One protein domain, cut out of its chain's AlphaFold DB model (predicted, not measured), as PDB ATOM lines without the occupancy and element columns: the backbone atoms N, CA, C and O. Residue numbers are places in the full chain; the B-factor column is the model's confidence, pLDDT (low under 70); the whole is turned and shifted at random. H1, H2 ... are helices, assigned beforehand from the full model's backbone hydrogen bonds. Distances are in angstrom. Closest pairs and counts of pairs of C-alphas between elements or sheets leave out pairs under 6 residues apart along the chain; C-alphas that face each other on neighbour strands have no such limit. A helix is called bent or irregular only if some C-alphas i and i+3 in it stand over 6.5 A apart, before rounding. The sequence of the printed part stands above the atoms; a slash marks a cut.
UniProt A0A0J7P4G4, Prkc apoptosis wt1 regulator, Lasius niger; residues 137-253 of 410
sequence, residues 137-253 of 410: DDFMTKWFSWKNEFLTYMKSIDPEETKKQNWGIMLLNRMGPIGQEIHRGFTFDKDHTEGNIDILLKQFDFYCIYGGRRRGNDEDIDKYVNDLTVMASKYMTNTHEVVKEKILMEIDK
ATOM      1  N   ASP A 137      18.583 -15.355   4.880       89.94
ATOM      2  CA  ASP A 137      17.559 -15.384   5.932       89.94
ATOM      3  C   ASP A 137      17.500 -14.055   6.697       89.94
ATOM      4  O   ASP A 137      16.417 -13.522   6.960       89.94
ATOM      5  N   ASP A 138      18.663 -13.455   6.984       91.81
ATOM      6  CA  ASP A 138      18.728 -12.095   7.527       91.81
ATOM      7  C   ASP A 138      18.086 -11.086   6.574       91.81
ATOM      8  O   ASP A 138      17.413 -10.162   7.027       91.81
ATOM      9  N   PHE A 139      18.277 -11.264   5.263       93.00
ATOM     10  CA  PHE A 139      17.671 -10.406   4.253       93.00
ATOM     11  C   PHE A 139      16.151 -10.418   4.367       93.00
ATOM     12  O   PHE A 139      15.550  -9.377   4.608       93.00
ATOM     13  N   MET A 140      15.544 -11.600   4.290       91.00
ATOM     14  CA  MET A 140      14.087 -11.761   4.326       91.00
ATOM     15  C   MET A 140      13.471 -11.229   5.625       91.00
ATOM     16  O   MET A 140      12.406 -10.617   5.614       91.00
ATOM     17  N   THR A 141      14.143 -11.445   6.757       91.19
ATOM     18  CA  THR A 141      13.615 -11.074   8.077       91.19
ATOM     19  C   THR A 141      13.780  -9.593   8.402       91.19
ATOM     20  O   THR A 141      12.911  -9.014   9.053       91.19
ATOM     21  N   LYS A 142      14.875  -8.964   7.959       94.12
ATOM     22  CA  LYS A 142      15.206  -7.570   8.299       94.12
ATOM     23  C   LYS A 142      14.897  -6.582   7.183       94.12
ATOM     24  O   LYS A 142      15.011  -5.383   7.426       94.12
ATOM     25  N   TRP A 143      14.503  -7.051   5.996       95.06
ATOM     26  CA  TRP A 143      14.317  -6.226   4.802       95.06
ATOM     27  C   TRP A 143      13.553  -4.929   5.068       95.06
ATOM     28  O   TRP A 143      14.070  -3.860   4.771       95.06
ATOM     29  N   PHE A 144      12.365  -4.992   5.673       93.81
ATOM     30  CA  PHE A 144      11.523  -3.806   5.866       93.81
ATOM     31  C   PHE A 144      12.139  -2.772   6.818       93.81
ATOM     32  O   PHE A 144      12.104  -1.573   6.540       93.81
ATOM     33  N   SER A 145      12.755  -3.222   7.914       94.25
ATOM     34  CA  SER A 145      13.485  -2.336   8.827       94.25
ATOM     35  C   SER A 145      14.718  -1.742   8.142       94.25
ATOM     36  O   SER A 145      14.913  -0.529   8.164       94.25
ATOM     37  N   TRP A 146      15.500  -2.579   7.456       96.38
ATOM     38  CA  TRP A 146      16.702  -2.172   6.733       96.38
ATOM     39  C   TRP A 146      16.397  -1.189   5.596       96.38
ATOM     40  O   TRP A 146      17.104  -0.201   5.422       96.38
ATOM     41  N   LYS A 147      15.311  -1.414   4.851       95.88
ATOM     42  CA  LYS A 147      14.804  -0.526   3.798       95.88
ATOM     43  C   LYS A 147      14.488   0.858   4.358       95.88
ATOM     44  O   LYS A 147      14.887   1.858   3.764       95.88
ATOM     45  N   ASN A 148      13.819   0.932   5.508       94.38
ATOM     46  CA  ASN A 148      13.504   2.207   6.153       94.38
ATOM     47  C   ASN A 148      14.766   2.933   6.641       94.38
ATOM     48  O   ASN A 148      14.882   4.148   6.460       94.38
ATOM     49  N   GLU A 149      15.737   2.207   7.201       95.44
ATOM     50  CA  GLU A 149      17.048   2.767   7.553       95.44
ATOM     51  C   GLU A 149      17.788   3.290   6.319       95.44
ATOM     52  O   GLU A 149      18.318   4.400   6.338       95.44
ATOM     53  N   PHE A 150      17.778   2.529   5.221       95.94
ATOM     54  CA  PHE A 150      18.369   2.937   3.951       95.94
ATOM     55  C   PHE A 150      17.722   4.209   3.406       95.94
ATOM     56  O   PHE A 150      18.436   5.156   3.094       95.94
ATOM     57  N   LEU A 151      16.391   4.276   3.336       95.44
ATOM     58  CA  LEU A 151      15.681   5.463   2.851       95.44
ATOM     59  C   LEU A 151      15.945   6.688   3.732       95.44
ATOM     60  O   LEU A 151      16.134   7.789   3.218       95.44
ATOM     61  N   THR A 152      16.022   6.494   5.050       95.25
ATOM     62  CA  THR A 152      16.384   7.556   5.999       95.25
ATOM     63  C   THR A 152      17.811   8.046   5.757       95.25
ATOM     64  O   THR A 152      18.054   9.250   5.683       95.25
ATOM     65  N   TYR A 153      18.754   7.118   5.574       95.56
ATOM     66  CA  TYR A 153      20.133   7.433   5.222       95.56
ATOM     67  C   TYR A 153      20.215   8.196   3.895       95.56
ATOM     68  O   TYR A 153      20.853   9.246   3.843       95.56
ATOM     69  N   MET A 154      19.513   7.742   2.855       94.81
ATOM     70  CA  MET A 154      19.494   8.407   1.550       94.81
ATOM     71  C   MET A 154      18.950   9.833   1.636       94.81
ATOM     72  O   MET A 154      19.604  10.755   1.154       94.81
ATOM     73  N   LYS A 155      17.838  10.045   2.347       94.69
ATOM     74  CA  LYS A 155      17.284  11.388   2.578       94.69
ATOM     75  C   LYS A 155      18.207  12.306   3.375       94.69
ATOM     76  O   LYS A 155      18.115  13.518   3.244       94.69
ATOM     77  N   SER A 156      19.105  11.760   4.193       93.38
ATOM     78  CA  SER A 156      20.087  12.580   4.909       93.38
ATOM     79  C   SER A 156      21.237  13.068   4.022       93.38
ATOM     80  O   SER A 156      21.766  14.152   4.259       93.38
ATOM     81  N   ILE A 157      21.626  12.285   3.007       92.94
ATOM     82  CA  ILE A 157      22.754  12.607   2.116       92.94
ATOM     83  C   ILE A 157      22.322  13.270   0.803       92.94
ATOM     84  O   ILE A 157      23.129  13.943   0.167       92.94
ATOM     85  N   ASP A 158      21.068  13.086   0.397       93.31
ATOM     86  CA  ASP A 158      20.451  13.704  -0.776       93.31
ATOM     87  C   ASP A 158      19.019  14.162  -0.431       93.31
ATOM     88  O   ASP A 158      18.051  13.555  -0.892       93.31
ATOM     89  N   PRO A 159      18.863  15.205   0.416       92.50
ATOM     90  CA  PRO A 159      17.549  15.652   0.895       92.50
ATOM     91  C   PRO A 159      16.621  16.131  -0.223       92.50
ATOM     92  O   PRO A 159      15.415  15.921  -0.154       92.50
ATOM     93  N   GLU A 160      17.201  16.741  -1.256       93.88
ATOM     94  CA  GLU A 160      16.490  17.275  -2.423       93.88
ATOM     95  C   GLU A 160      16.266  16.208  -3.517       93.88
ATOM     96  O   GLU A 160      15.821  16.534  -4.614       93.88
ATOM     97  N   GLU A 161      16.631  14.942  -3.260       92.94
ATOM     98  CA  GLU A 161      16.510  13.798  -4.187       92.94
ATOM     99  C   GLU A 161      17.128  14.047  -5.586       92.94
ATOM    100  O   GLU A 161      16.798  13.390  -6.575       92.94
ATOM    101  N   THR A 162      18.080  14.977  -5.689       92.25
ATOM    102  CA  THR A 162      18.718  15.390  -6.954       92.25
ATOM    103  C   THR A 162      19.542  14.281  -7.606       92.25
ATOM    104  O   THR A 162      19.860  14.334  -8.798       92.25
ATOM    105  N   LYS A 163      19.925  13.271  -6.818       91.12
ATOM    106  CA  LYS A 163      20.702  12.109  -7.248       91.12
ATOM    107  C   LYS A 163      19.896  10.817  -7.141       91.12
ATOM    108  O   LYS A 163      20.505   9.744  -7.138       91.12
ATOM    109  N   LYS A 164      18.558  10.887  -7.102       91.38
ATOM    110  CA  LYS A 164      17.661   9.727  -6.960       91.38
ATOM    111  C   LYS A 164      17.906   8.627  -7.990       91.38
ATOM    112  O   LYS A 164      17.874   7.449  -7.649       91.38
ATOM    113  N   GLN A 165      18.269   8.986  -9.219       89.75
ATOM    114  CA  GLN A 165      18.664   8.048 -10.275       89.75
ATOM    115  C   GLN A 165      19.843   7.136  -9.888       89.75
ATOM    116  O   GLN A 165      19.958   6.024 -10.393       89.75
ATOM    117  N   ASN A 166      20.707   7.570  -8.966       91.62
ATOM    118  CA  ASN A 166      21.826   6.770  -8.468       91.62
ATOM    119  C   ASN A 166      21.454   5.943  -7.231       91.62
ATOM    120  O   ASN A 166      22.227   5.070  -6.831       91.62
ATOM    121  N   TRP A 167      20.294   6.191  -6.611       94.44
ATOM    122  CA  TRP A 167      19.895   5.503  -5.384       94.44
ATOM    123  C   TRP A 167      19.736   4.001  -5.609       94.44
ATOM    124  O   TRP A 167      20.098   3.239  -4.720       94.44
ATOM    125  N   GLY A 168      19.292   3.561  -6.793       93.06
ATOM    126  CA  GLY A 168      19.227   2.137  -7.146       93.06
ATOM    127  C   GLY A 168      20.599   1.451  -7.091       93.06
ATOM    128  O   GLY A 168      20.766   0.416  -6.449       93.06
ATOM    129  N   ILE A 169      21.627   2.083  -7.663       91.44
ATOM    130  CA  ILE A 169      23.008   1.574  -7.606       91.44
ATOM    131  C   ILE A 169      23.527   1.579  -6.160       91.44
ATOM    132  O   ILE A 169      24.175   0.627  -5.714       91.44
ATOM    133  N   MET A 170      23.232   2.635  -5.396       93.69
ATOM    134  CA  MET A 170      23.633   2.732  -3.988       93.69
ATOM    135  C   MET A 170      22.955   1.674  -3.119       93.69
ATOM    136  O   MET A 170      23.617   1.085  -2.265       93.69
ATOM    137  N   LEU A 171      21.676   1.396  -3.371       95.19
ATOM    138  CA  LEU A 171      20.905   0.343  -2.726       95.19
ATOM    139  C   LEU A 171      21.619  -1.005  -2.898       95.19
ATOM    140  O   LEU A 171      21.973  -1.639  -1.904       95.19
ATOM    141  N   LEU A 172      21.918  -1.402  -4.139       93.25
ATOM    142  CA  LEU A 172      22.578  -2.679  -4.442       93.25
ATOM    143  C   LEU A 172      23.984  -2.778  -3.830       93.25
ATOM    144  O   LEU A 172      24.353  -3.807  -3.258       93.25
ATOM    145  N   ASN A 173      24.764  -1.696  -3.885       92.81
ATOM    146  CA  ASN A 173      26.087  -1.642  -3.256       92.81
ATOM    147  C   ASN A 173      26.014  -1.770  -1.729       92.81
ATOM    148  O   ASN A 173      26.918  -2.340  -1.105       92.81
ATOM    149  N   ARG A 174      24.951  -1.233  -1.117       94.00
ATOM    150  CA  ARG A 174      24.763  -1.244   0.333       94.00
ATOM    151  C   ARG A 174      24.214  -2.568   0.846       94.00
ATOM    152  O   ARG A 174      24.652  -2.999   1.909       94.00
ATOM    153  N   MET A 175      23.330  -3.231   0.102       92.31
ATOM    154  CA  MET A 175      22.869  -4.577   0.458       92.31
ATOM    155  C   MET A 175      24.020  -5.588   0.448       92.31
ATOM    156  O   MET A 175      24.090  -6.454   1.317       92.31
ATOM    157  N   GLY A 176      24.948  -5.451  -0.507       93.06
ATOM    158  CA  GLY A 176      26.088  -6.349  -0.665       93.06
ATOM    159  C   GLY A 176      25.791  -7.558  -1.566       93.06
ATOM    160  O   GLY A 176      24.815  -7.543  -2.318       93.06
ATOM    161  N   PRO A 177      26.637  -8.606  -1.520       94.31
ATOM    162  CA  PRO A 177      26.575  -9.727  -2.462       94.31
ATOM    163  C   PRO A 177      25.226 -10.451  -2.486       94.31
ATOM    164  O   PRO A 177      24.751 -10.788  -3.565       94.31
ATOM    165  N   ILE A 178      24.588 -10.622  -1.321       93.62
ATOM    166  CA  ILE A 178      23.272 -11.269  -1.205       93.62
ATOM    167  C   ILE A 178      22.194 -10.474  -1.945       93.62
ATOM    168  O   ILE A 178      21.453 -11.037  -2.744       93.62
ATOM    169  N   GLY A 179      22.131  -9.154  -1.738       93.12
ATOM    170  CA  GLY A 179      21.166  -8.309  -2.445       93.12
ATOM    171  C   GLY A 179      21.388  -8.311  -3.958       93.12
ATOM    172  O   GLY A 179      20.429  -8.370  -4.720       93.12
ATOM    173  N   GLN A 180      22.649  -8.324  -4.401       93.31
ATOM    174  CA  GLN A 180      22.988  -8.434  -5.824       93.31
ATOM    175  C   GLN A 180      22.623  -9.800  -6.417       93.31
ATOM    176  O   GLN A 180      22.226  -9.877  -7.575       93.31
ATOM    177  N   GLU A 181      22.759 -10.881  -5.650       93.62
ATOM    178  CA  GLU A 181      22.338 -12.216  -6.074       93.62
ATOM    179  C   GLU A 181      20.825 -12.299  -6.253       93.62
ATOM    180  O   GLU A 181      20.363 -12.786  -7.279       93.62
ATOM    181  N   ILE A 182      20.065 -11.756  -5.301       92.56
ATOM    182  CA  ILE A 182      18.605 -11.672  -5.397       92.56
ATOM    183  C   ILE A 182      18.201 -10.814  -6.603       92.56
ATOM    184  O   ILE A 182      17.374 -11.244  -7.401       92.56
ATOM    185  N   HIS A 183      18.842  -9.653  -6.781       92.44
ATOM    186  CA  HIS A 183      18.601  -8.759  -7.915       92.44
ATOM    187  C   HIS A 183      18.793  -9.450  -9.269       92.44
ATOM    188  O   HIS A 183      17.998  -9.244 -10.177       92.44
ATOM    189  N   ARG A 184      19.815 -10.307  -9.410       91.50
ATOM    190  CA  ARG A 184      20.041 -11.086 -10.644       91.50
ATOM    191  C   ARG A 184      18.883 -12.026 -10.989       91.50
ATOM    192  O   ARG A 184      18.767 -12.423 -12.142       91.50
ATOM    193  N   GLY A 185      18.061 -12.403 -10.010       87.62
ATOM    194  CA  GLY A 185      16.860 -13.207 -10.223       87.62
ATOM    195  C   GLY A 185      15.628 -12.396 -10.634       87.62
ATOM    196  O   GLY A 185      14.582 -12.991 -10.897       87.62
ATOM    197  N   PHE A 186      15.711 -11.063 -10.658       88.50
ATOM    198  CA  PHE A 186      14.605 -10.213 -11.084       88.50
ATOM    199  C   PHE A 186      14.538 -10.128 -12.605       88.50
ATOM    200  O   PHE A 186      15.545 -10.046 -13.302       88.50
ATOM    201  N   THR A 187      13.314 -10.140 -13.112       79.19
ATOM    202  CA  THR A 187      13.003  -9.941 -14.523       79.19
ATOM    203  C   THR A 187      12.416  -8.548 -14.664       79.19
ATOM    204  O   THR A 187      11.372  -8.274 -14.072       79.19
ATOM    205  N   PHE A 188      13.081  -7.682 -15.420       74.19
ATOM    206  CA  PHE A 188      12.576  -6.353 -15.745       74.19
ATOM    207  C   PHE A 188      12.099  -6.352 -17.192       74.19
ATOM    208  O   PHE A 188      12.805  -6.850 -18.074       74.19
ATOM    209  N   ASP A 189      10.920  -5.787 -17.441       66.81
ATOM    210  CA  ASP A 189      10.503  -5.499 -18.807       66.81
ATOM    211  C   ASP A 189      11.475  -4.500 -19.432       66.81
ATOM    212  O   ASP A 189      11.997  -3.614 -18.756       66.81
ATOM    213  N   LYS A 190      11.725  -4.634 -20.739       59.09
ATOM    214  CA  LYS A 190      12.693  -3.799 -21.477       59.09
ATOM    215  C   LYS A 190      12.387  -2.297 -21.392       59.09
ATOM    216  O   LYS A 190      13.286  -1.485 -21.599       59.09
ATOM    217  N   ASP A 191      11.148  -1.953 -21.051       61.78
ATOM    218  CA  ASP A 191      10.651  -0.584 -20.914       61.78
ATOM    219  C   ASP A 191      10.789  -0.037 -19.480       61.78
ATOM    220  O   ASP A 191      10.534   1.142 -19.221       61.78
ATOM    221  N   HIS A 192      11.205  -0.871 -18.524       58.16
ATOM    222  CA  HIS A 192      11.430  -0.485 -17.139       58.16
ATOM    223  C   HIS A 192      12.915  -0.251 -16.899       58.16
ATOM    224  O   HIS A 192      13.754  -1.141 -17.021       58.16
ATOM    225  N   THR A 193      13.253   0.990 -16.553       63.47
ATOM    226  CA  THR A 193      14.615   1.379 -16.205       63.47
ATOM    227  C   THR A 193      15.060   0.595 -14.971       63.47
ATOM    228  O   THR A 193      14.677   0.913 -13.851       63.47
ATOM    229  N   GLU A 194      15.907  -0.413 -15.181       63.25
ATOM    230  CA  GLU A 194      16.544  -1.284 -14.172       63.25
ATOM    231  C   GLU A 194      17.198  -0.502 -13.006       63.25
ATOM    232  O   GLU A 194      17.427  -1.032 -11.925       63.25
ATOM    233  N   GLY A 195      17.456   0.799 -13.191       66.25
ATOM    234  CA  GLY A 195      17.974   1.711 -12.167       66.25
ATOM    235  C   GLY A 195      16.931   2.487 -11.350       66.25
ATOM    236  O   GLY A 195      17.324   3.228 -10.446       66.25
ATOM    237  N   ASN A 196      15.629   2.372 -11.636       85.56
ATOM    238  CA  ASN A 196      14.604   3.091 -10.882       85.56
ATOM    239  C   ASN A 196      14.465   2.492  -9.475       85.56
ATOM    240  O   ASN A 196      14.022   1.356  -9.297       85.56
ATOM    241  N   ILE A 197      14.832   3.290  -8.472       92.19
ATOM    242  CA  ILE A 197      14.821   2.892  -7.065       92.19
ATOM    243  C   ILE A 197      13.445   2.408  -6.600       92.19
ATOM    244  O   ILE A 197      13.376   1.433  -5.857       92.19
ATOM    245  N   ASP A 198      12.361   3.028  -7.059       91.38
ATOM    246  CA  ASP A 198      11.015   2.678  -6.610       91.38
ATOM    247  C   ASP A 198      10.611   1.293  -7.138       91.38
ATOM    248  O   ASP A 198      10.078   0.472  -6.391       91.38
ATOM    249  N   ILE A 199      10.968   0.985  -8.390       89.88
ATOM    250  CA  ILE A 199      10.755  -0.338  -9.001       89.88
ATOM    251  C   ILE A 199      11.606  -1.394  -8.288       89.88
ATOM    252  O   ILE A 199      11.101  -2.460  -7.936       89.88
ATOM    253  N   LEU A 200      12.881  -1.095  -8.023       92.44
ATOM    254  CA  LEU A 200      13.782  -2.008  -7.317       92.44
ATOM    255  C   LEU A 200      13.271  -2.334  -5.914       92.44
ATOM    256  O   LEU A 200      13.157  -3.506  -5.556       92.44
ATOM    257  N   LEU A 201      12.938  -1.311  -5.124       94.31
ATOM    258  CA  LEU A 201      12.400  -1.491  -3.777       94.31
ATOM    259  C   LEU A 201      11.129  -2.337  -3.793       94.31
ATOM    260  O   LEU A 201      10.975  -3.203  -2.937       94.31
ATOM    261  N   LYS A 202      10.263  -2.121  -4.784       91.69
ATOM    262  CA  LYS A 202       9.045  -2.902  -4.971       91.69
ATOM    263  C   LYS A 202       9.344  -4.373  -5.275       91.69
ATOM    264  O   LYS A 202       8.775  -5.248  -4.632       91.69
ATOM    265  N   GLN A 203      10.273  -4.665  -6.186       91.44
ATOM    266  CA  GLN A 203      10.682  -6.043  -6.497       91.44
ATOM    267  C   GLN A 203      11.269  -6.765  -5.276       91.44
ATOM    268  O   GLN A 203      10.937  -7.921  -5.008       91.44
ATOM    269  N   PHE A 204      12.085  -6.072  -4.478       94.19
ATOM    270  CA  PHE A 204      12.582  -6.626  -3.221       94.19
ATOM    271  C   PHE A 204      11.479  -6.821  -2.172       94.19
ATOM    272  O   PHE A 204      11.511  -7.826  -1.467       94.19
ATOM    273  N   ASP A 205      10.481  -5.933  -2.084       93.81
ATOM    274  CA  ASP A 205       9.312  -6.159  -1.226       93.81
ATOM    275  C   ASP A 205       8.578  -7.444  -1.642       93.81
ATOM    276  O   ASP A 205       8.342  -8.307  -0.797       93.81
ATOM    277  N   PHE A 206       8.283  -7.618  -2.937       92.12
ATOM    278  CA  PHE A 206       7.655  -8.840  -3.459       92.12
ATOM    279  C   PHE A 206       8.464 -10.087  -3.112       92.12
ATOM    280  O   PHE A 206       7.904 -11.081  -2.641       92.12
ATOM    281  N   TYR A 207       9.780 -10.020  -3.308       92.81
ATOM    282  CA  TYR A 207      10.684 -11.098  -2.946       92.81
ATOM    283  C   TYR A 207      10.606 -11.427  -1.453       92.81
ATOM    284  O   TYR A 207      10.490 -12.590  -1.097       92.81
ATOM    285  N   CYS A 208      10.620 -10.428  -0.573       93.44
ATOM    286  CA  CYS A 208      10.600 -10.647   0.872       93.44
ATOM    287  C   CYS A 208       9.248 -11.135   1.409       93.44
ATOM    288  O   CYS A 208       9.213 -11.851   2.408       93.44
ATOM    289  N   ILE A 209       8.143 -10.766   0.757       93.62
ATOM    290  CA  ILE A 209       6.788 -11.159   1.172       93.62
ATOM    291  C   ILE A 209       6.465 -12.566   0.692       93.62
ATOM    292  O   ILE A 209       6.050 -13.408   1.483       93.62
ATOM    293  N   TYR A 210       6.642 -12.809  -0.605       92.38
ATOM    294  CA  TYR A 210       6.174 -14.032  -1.251       92.38
ATOM    295  C   TYR A 210       7.297 -15.038  -1.495       92.38
ATOM    296  O   TYR A 210       7.034 -16.215  -1.738       92.38
ATOM    297  N   GLY A 211       8.558 -14.604  -1.447       88.06
ATOM    298  CA  GLY A 211       9.703 -15.448  -1.759       88.06
ATOM    299  C   GLY A 211       9.579 -16.058  -3.150       88.06
ATOM    300  O   GLY A 211       9.315 -15.378  -4.141       88.06
ATOM    301  N   GLY A 212       9.757 -17.377  -3.207       84.19
ATOM    302  CA  GLY A 212       9.556 -18.177  -4.413       84.19
ATOM    303  C   GLY A 212       8.146 -18.748  -4.564       84.19
ATOM    304  O   GLY A 212       7.969 -19.624  -5.406       84.19
ATOM    305  N   ARG A 213       7.162 -18.325  -3.754       91.00
ATOM    306  CA  ARG A 213       5.796 -18.845  -3.862       91.00
ATOM    307  C   ARG A 213       5.227 -18.494  -5.238       91.00
ATOM    308  O   ARG A 213       5.246 -17.330  -5.646       91.00
ATOM    309  N   ARG A 214       4.746 -19.536  -5.908       90.81
ATOM    310  CA  ARG A 214       3.977 -19.523  -7.151       90.81
ATOM    311  C   ARG A 214       2.780 -20.445  -6.968       90.81
ATOM    312  O   ARG A 214       2.809 -21.302  -6.077       90.81
ATOM    313  N   ARG A 215       1.761 -20.277  -7.803       93.38
ATOM    314  CA  ARG A 215       0.628 -21.198  -7.841       93.38
ATOM    315  C   ARG A 215       1.087 -22.567  -8.351       93.38
ATOM    316  O   ARG A 215       1.802 -22.649  -9.346       93.38
ATOM    317  N   GLY A 216       0.705 -23.639  -7.662       91.25
ATOM    318  CA  GLY A 216       0.888 -25.000  -8.176       91.25
ATOM    319  C   GLY A 216      -0.165 -25.352  -9.231       91.25
ATOM    320  O   GLY A 216      -1.287 -24.858  -9.154       91.25
ATOM    321  N   ASN A 217       0.160 -26.238 -10.180       91.19
ATOM    322  CA  ASN A 217      -0.761 -26.636 -11.260       91.19
ATOM    323  C   ASN A 217      -2.118 -27.148 -10.743       91.19
ATOM    324  O   ASN A 217      -3.155 -26.824 -11.313       91.19
ATOM    325  N   ASP A 218      -2.097 -27.889  -9.632       93.06
ATOM    326  CA  ASP A 218      -3.283 -28.475  -8.998       93.06
ATOM    327  C   ASP A 218      -3.746 -27.680  -7.761       93.06
ATOM    328  O   ASP A 218      -4.611 -28.131  -7.010       93.06
ATOM    329  N   GLU A 219      -3.145 -26.513  -7.495       93.81
ATOM    330  CA  GLU A 219      -3.540 -25.681  -6.361       93.81
ATOM    331  C   GLU A 219      -4.815 -24.896  -6.690       93.81
ATOM    332  O   GLU A 219      -4.899 -24.169  -7.693       93.81
ATOM    333  N   ASP A 220      -5.790 -25.031  -5.791       96.31
ATOM    334  CA  ASP A 220      -7.011 -24.243  -5.789       96.31
ATOM    335  C   ASP A 220      -6.702 -22.735  -5.767       96.31
ATOM    336  O   ASP A 220      -5.853 -22.260  -5.004       96.31
ATOM    337  N   ILE A 221      -7.389 -21.984  -6.631       94.88
ATOM    338  CA  ILE A 221      -7.119 -20.555  -6.837       94.88
ATOM    339  C   ILE A 221      -7.436 -19.773  -5.569       94.88
ATOM    340  O   ILE A 221      -6.640 -18.923  -5.171       94.88
ATOM    341  N   ASP A 222      -8.557 -20.069  -4.916       96.44
ATOM    342  CA  ASP A 222      -8.986 -19.331  -3.732       96.44
ATOM    343  C   ASP A 222      -8.022 -19.573  -2.572       96.44
ATOM    344  O   ASP A 222      -7.601 -18.624  -1.903       96.44
ATOM    345  N   LYS A 223      -7.566 -20.819  -2.392       96.88
ATOM    346  CA  LYS A 223      -6.508 -21.145  -1.431       96.88
ATOM    347  C   LYS A 223      -5.210 -20.391  -1.736       96.88
ATOM    348  O   LYS A 223      -4.615 -19.812  -0.825       96.88
ATOM    349  N   TYR A 224      -4.771 -20.374  -2.994       96.88
ATOM    350  CA  TYR A 224      -3.562 -19.654  -3.398       96.88
ATOM    351  C   TYR A 224      -3.666 -18.154  -3.091       96.88
ATOM    352  O   TYR A 224      -2.792 -17.584  -2.434       96.88
ATOM    353  N   VAL A 225      -4.763 -17.519  -3.512       96.69
ATOM    354  CA  VAL A 225      -5.031 -16.092  -3.285       96.69
ATOM    355  C   VAL A 225      -5.115 -15.778  -1.791       96.69
ATOM    356  O   VAL A 225      -4.568 -14.765  -1.344       96.69
ATOM    357  N   ASN A 226      -5.747 -16.644  -0.998       96.94
ATOM    358  CA  ASN A 226      -5.817 -16.490   0.450       96.94
ATOM    359  C   ASN A 226      -4.424 -16.559   1.096       96.94
ATOM    360  O   ASN A 226      -4.081 -15.689   1.893       96.94
ATOM    361  N   ASP A 227      -3.581 -17.520   0.706       96.00
ATOM    362  CA  ASP A 227      -2.212 -17.625   1.220       96.00
ATOM    363  C   ASP A 227      -1.376 -16.379   0.874       96.00
ATOM    364  O   ASP A 227      -0.645 -15.861   1.724       96.00
ATOM    365  N   LEU A 228      -1.497 -15.862  -0.357       96.44
ATOM    366  CA  LEU A 228      -0.867 -14.596  -0.750       96.44
ATOM    367  C   LEU A 228      -1.353 -13.436   0.127       96.44
ATOM    368  O   LEU A 228      -0.545 -12.648   0.623       96.44
ATOM    369  N   THR A 229      -2.661 -13.363   0.360       96.25
ATOM    370  CA  THR A 229      -3.287 -12.324   1.186       96.25
ATOM    371  C   THR A 229      -2.749 -12.358   2.614       96.25
ATOM    372  O   THR A 229      -2.325 -11.324   3.130       96.25
ATOM    373  N   VAL A 230      -2.671 -13.543   3.226       96.06
ATOM    374  CA  VAL A 230      -2.127 -13.735   4.580       96.06
ATOM    375  C   VAL A 230      -0.647 -13.339   4.664       96.06
ATOM    376  O   VAL A 230      -0.223 -12.716   5.639       96.06
ATOM    377  N   MET A 231       0.160 -13.665   3.649       94.69
ATOM    378  CA  MET A 231       1.573 -13.265   3.624       94.69
ATOM    379  C   MET A 231       1.737 -11.744   3.513       94.69
ATOM    380  O   MET A 231       2.538 -11.158   4.244       94.69
ATOM    381  N   ALA A 232       0.967 -11.092   2.640       94.50
ATOM    382  CA  ALA A 232       1.050  -9.649   2.434       94.50
ATOM    383  C   ALA A 232       0.497  -8.841   3.618       94.50
ATOM    384  O   ALA A 232       1.098  -7.832   3.998       94.50
ATOM    385  N   SER A 233      -0.575  -9.299   4.275       95.00
ATOM    386  CA  SER A 233      -1.171  -8.596   5.424       95.00
ATOM    387  C   SER A 233      -0.216  -8.451   6.611       95.00
ATOM    388  O   SER A 233      -0.400  -7.579   7.456       95.00
ATOM    389  N   LYS A 234       0.832  -9.282   6.682       92.00
ATOM    390  CA  LYS A 234       1.869  -9.192   7.717       92.00
ATOM    391  C   LYS A 234       2.737  -7.933   7.596       92.00
ATOM    392  O   LYS A 234       3.295  -7.490   8.599       92.00
ATOM    393  N   TYR A 235       2.873  -7.377   6.394       89.12
ATOM    394  CA  TYR A 235       3.839  -6.309   6.113       89.12
ATOM    395  C   TYR A 235       3.206  -5.026   5.567       89.12
ATOM    396  O   TYR A 235       3.855  -3.982   5.588       89.12
ATOM    397  N   MET A 236       1.964  -5.075   5.079       88.19
ATOM    398  CA  MET A 236       1.349  -3.963   4.352       88.19
ATOM    399  C   MET A 236      -0.171  -3.935   4.486       88.19
ATOM    400  O   MET A 236      -0.826  -4.966   4.621       88.19
ATOM    401  N   THR A 237      -0.723  -2.723   4.442       89.12
ATOM    402  CA  THR A 237      -2.156  -2.451   4.620       89.12
ATOM    403  C   THR A 237      -2.946  -2.536   3.316       89.12
ATOM    404  O   THR A 237      -4.127  -2.863   3.340       89.12
ATOM    405  N   ASN A 238      -2.313  -2.286   2.168       91.19
ATOM    406  CA  ASN A 238      -2.921  -2.379   0.838       91.19
ATOM    407  C   ASN A 238      -2.807  -3.797   0.249       91.19
ATOM    408  O   ASN A 238      -2.434  -3.996  -0.906       91.19
ATOM    409  N   THR A 239      -3.134  -4.800   1.063       94.00
ATOM    410  CA  THR A 239      -2.924  -6.225   0.775       94.00
ATOM    411  C   THR A 239      -3.496  -6.652  -0.582       94.00
ATOM    412  O   THR A 239      -2.791  -7.266  -1.377       94.00
ATOM    413  N   HIS A 240      -4.745  -6.283  -0.890       92.50
ATOM    414  CA  HIS A 240      -5.416  -6.703  -2.125       92.50
ATOM    415  C   HIS A 240      -4.728  -6.206  -3.403       92.50
ATOM    416  O   HIS A 240      -4.662  -6.942  -4.387       92.50
ATOM    417  N   GLU A 241      -4.199  -4.981  -3.400       93.06
ATOM    418  CA  GLU A 241      -3.515  -4.408  -4.565       93.06
ATOM    419  C   GLU A 241      -2.221  -5.163  -4.864       93.06
ATOM    420  O   GLU A 241      -1.960  -5.534  -6.008       93.06
ATOM    421  N   VAL A 242      -1.443  -5.455  -3.820       92.19
ATOM    422  CA  VAL A 242      -0.160  -6.150  -3.951       92.19
ATOM    423  C   VAL A 242      -0.361  -7.617  -4.333       92.19
ATOM    424  O   VAL A 242       0.408  -8.154  -5.128       92.19
ATOM    425  N   VAL A 243      -1.410  -8.270  -3.825       94.81
ATOM    426  CA  VAL A 243      -1.783  -9.630  -4.253       94.81
ATOM    427  C   VAL A 243      -2.189  -9.640  -5.727       94.81
ATOM    428  O   VAL A 243      -1.711 -10.479  -6.488       94.81
ATOM    429  N   LYS A 244      -3.016  -8.681  -6.163       94.38
ATOM    430  CA  LYS A 244      -3.420  -8.556  -7.569       94.38
ATOM    431  C   LYS A 244      -2.211  -8.383  -8.487       94.38
ATOM    432  O   LYS A 244      -2.120  -9.052  -9.511       94.38
ATOM    433  N   GLU A 245      -1.278  -7.514  -8.119       91.62
ATOM    434  CA  GLU A 245      -0.065  -7.285  -8.904       91.62
ATOM    435  C   GLU A 245       0.841  -8.521  -8.966       91.62
ATOM    436  O   GLU A 245       1.354  -8.849 -10.035       91.62
ATOM    437  N   LYS A 246       0.985  -9.258  -7.855       91.19
ATOM    438  CA  LYS A 246       1.711 -10.536  -7.832       91.19
ATOM    439  C   LYS A 246       1.129 -11.532  -8.836       91.19
ATOM    440  O   LYS A 246       1.892 -12.161  -9.560       91.19
ATOM    441  N   ILE A 247      -0.197 -11.656  -8.888       93.06
ATOM    442  CA  ILE A 247      -0.890 -12.567  -9.810       93.06
ATOM    443  C   ILE A 247      -0.667 -12.140 -11.265       93.06
ATOM    444  O   ILE A 247      -0.314 -12.975 -12.091       93.06
ATOM    445  N   LEU A 248      -0.813 -10.847 -11.572       90.50
ATOM    446  CA  LEU A 248      -0.567 -10.325 -12.922       90.50
ATOM    447  C   LEU A 248       0.870 -10.607 -13.382       90.50
ATOM    448  O   LEU A 248       1.070 -11.141 -14.469       90.50
ATOM    449  N   MET A 249       1.856 -10.369 -12.512       84.62
ATOM    450  CA  MET A 249       3.263 -10.655 -12.802       84.62
ATOM    451  C   MET A 249       3.535 -12.145 -13.080       84.62
ATOM    452  O   MET A 249       4.505 -12.473 -13.763       84.62
ATOM    453  N   GLU A 250       2.744 -13.066 -12.526       86.62
ATOM    454  CA  GLU A 250       2.882 -14.500 -12.808       86.62
ATOM    455  C   GLU A 250       2.233 -14.898 -14.131       86.62
ATOM    456  O   GLU A 250       2.852 -15.635 -14.897       86.62
ATOM    457  N   ILE A 251       1.054 -14.353 -14.432       86.06
ATOM    458  CA  ILE A 251       0.352 -14.601 -15.697       86.06
ATOM    459  C   ILE A 251       1.196 -14.122 -16.885       86.06
ATOM    460  O   ILE A 251       1.365 -14.856 -17.860       86.06
ATOM    461  N   ASP A 252       1.785 -12.928 -16.790       74.62
ATOM    462  CA  ASP A 252       2.609 -12.373 -17.869       74.62
ATOM    463  C   ASP A 252       3.844 -13.246 -18.144       74.62
ATOM    464  O   ASP A 252       4.228 -13.435 -19.300       74.62
ATOM    465  N   LYS A 253       4.418 -13.868 -17.104       69.94
ATOM    466  CA  LYS A 253       5.566 -14.784 -17.225       69.94
ATOM    467  C   LYS A 253       5.213 -16.136 -17.839       69.94
ATOM    468  O   LYS A 253       6.067 -16.730 -18.483       69.94
TER     469      LYS A 253
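Overview. This is residues 137 to 253 of the 410 residues of the protein "Prkc apoptosis wt1 regulator" of Lasius niger (UniProt A0A0J7P4G4). H4 runs through the middle of an elongated body of helices, with H1 and H2 packed on it, the short H3 at the corner after H2, and a V of two helices, H5 and H6, at the end of H4 where residues 209 to 210 touch H5. H1, H2 and H4 form a bundle, a loose triangle of helices, and H3 is set crosswise to H1 and H4; residues 217 to 222, between and into H5, stick out. The printed part has 117 residues with six named helices, H1 to H6 in order, and no named strand, and its class is all helix. It is compact, with a radius of gyration of the C-alphas of 15.4 A, and spans 49 by 30 by 26 A.

Along the chain. H1, residues 137 to 157, begins at C-alpha 137 (17.559, -15.384, 5.932) and is 28.7 A long. It has a kink of 66 degrees near residue 144 and is irregular, with C-alphas 141 and 144 7.9 A apart. H2, residues 164 to 175, is 16.9 A long and is only just irregular, with C-alphas 165 and 168 6.7 A apart. H3 is residues 177 to 184. H4, residues 197 to 210, is 19.9 A long and begins at C-alpha 197 (14.821, 2.892, -7.065). H5, residues 221 to 233, is 18.1 A long. H6, residues 239 to 253, is 21.7 A long and ends at C-alpha 253 (5.566, -14.784, -17.225).

Arrangement. The hub is H4, which touches H1, H2 and H5. H1 touches it with residues 139 to 144 alone, at a shallow tilt of 21 degrees, opposite ways; the closest C-alphas, of Met 140 and Cys 208, are 5.0 A apart. H2 touches residues 197 to 200 of H4 at a steep tilt of 39 degrees, the same way, with the closest C-alphas, of Gly 168 and Ile 197, 4.5 A apart. H1 and H2 are close but not clearly touching. H2 and H3 only just touch, only at the corner, with 3 pairs of C-alphas within 8 A. H5 touches H4 with residues 228 to 232 alone, closest at the C-alphas of Ile 209 and Ala 232, 6.1 A. H6 touches H5 at a steep tilt of 54 degrees, opposite ways, closest at the C-alphas of Ala 232 and Thr 239, 5.5 A. H5 and H6 are apart from H1, H2 and H3. Each O i to N i+4 pair is within hydrogen-bond range in H3, H4 and H5; the counts are 15 of 17 in H1, 6 of 8 in H2 and 10 of 11 in H6.

Size, cuts and confidence. The two C-alphas farthest apart, of Glu 160 and Asp 218, are 50.3 A from each other. The printed part has no cut. The link from H3 to H4, residues 185 to 196, is long. The mean pLDDT of the printed part is 90.3; residues 189 to 195 and residue 253 are under 70.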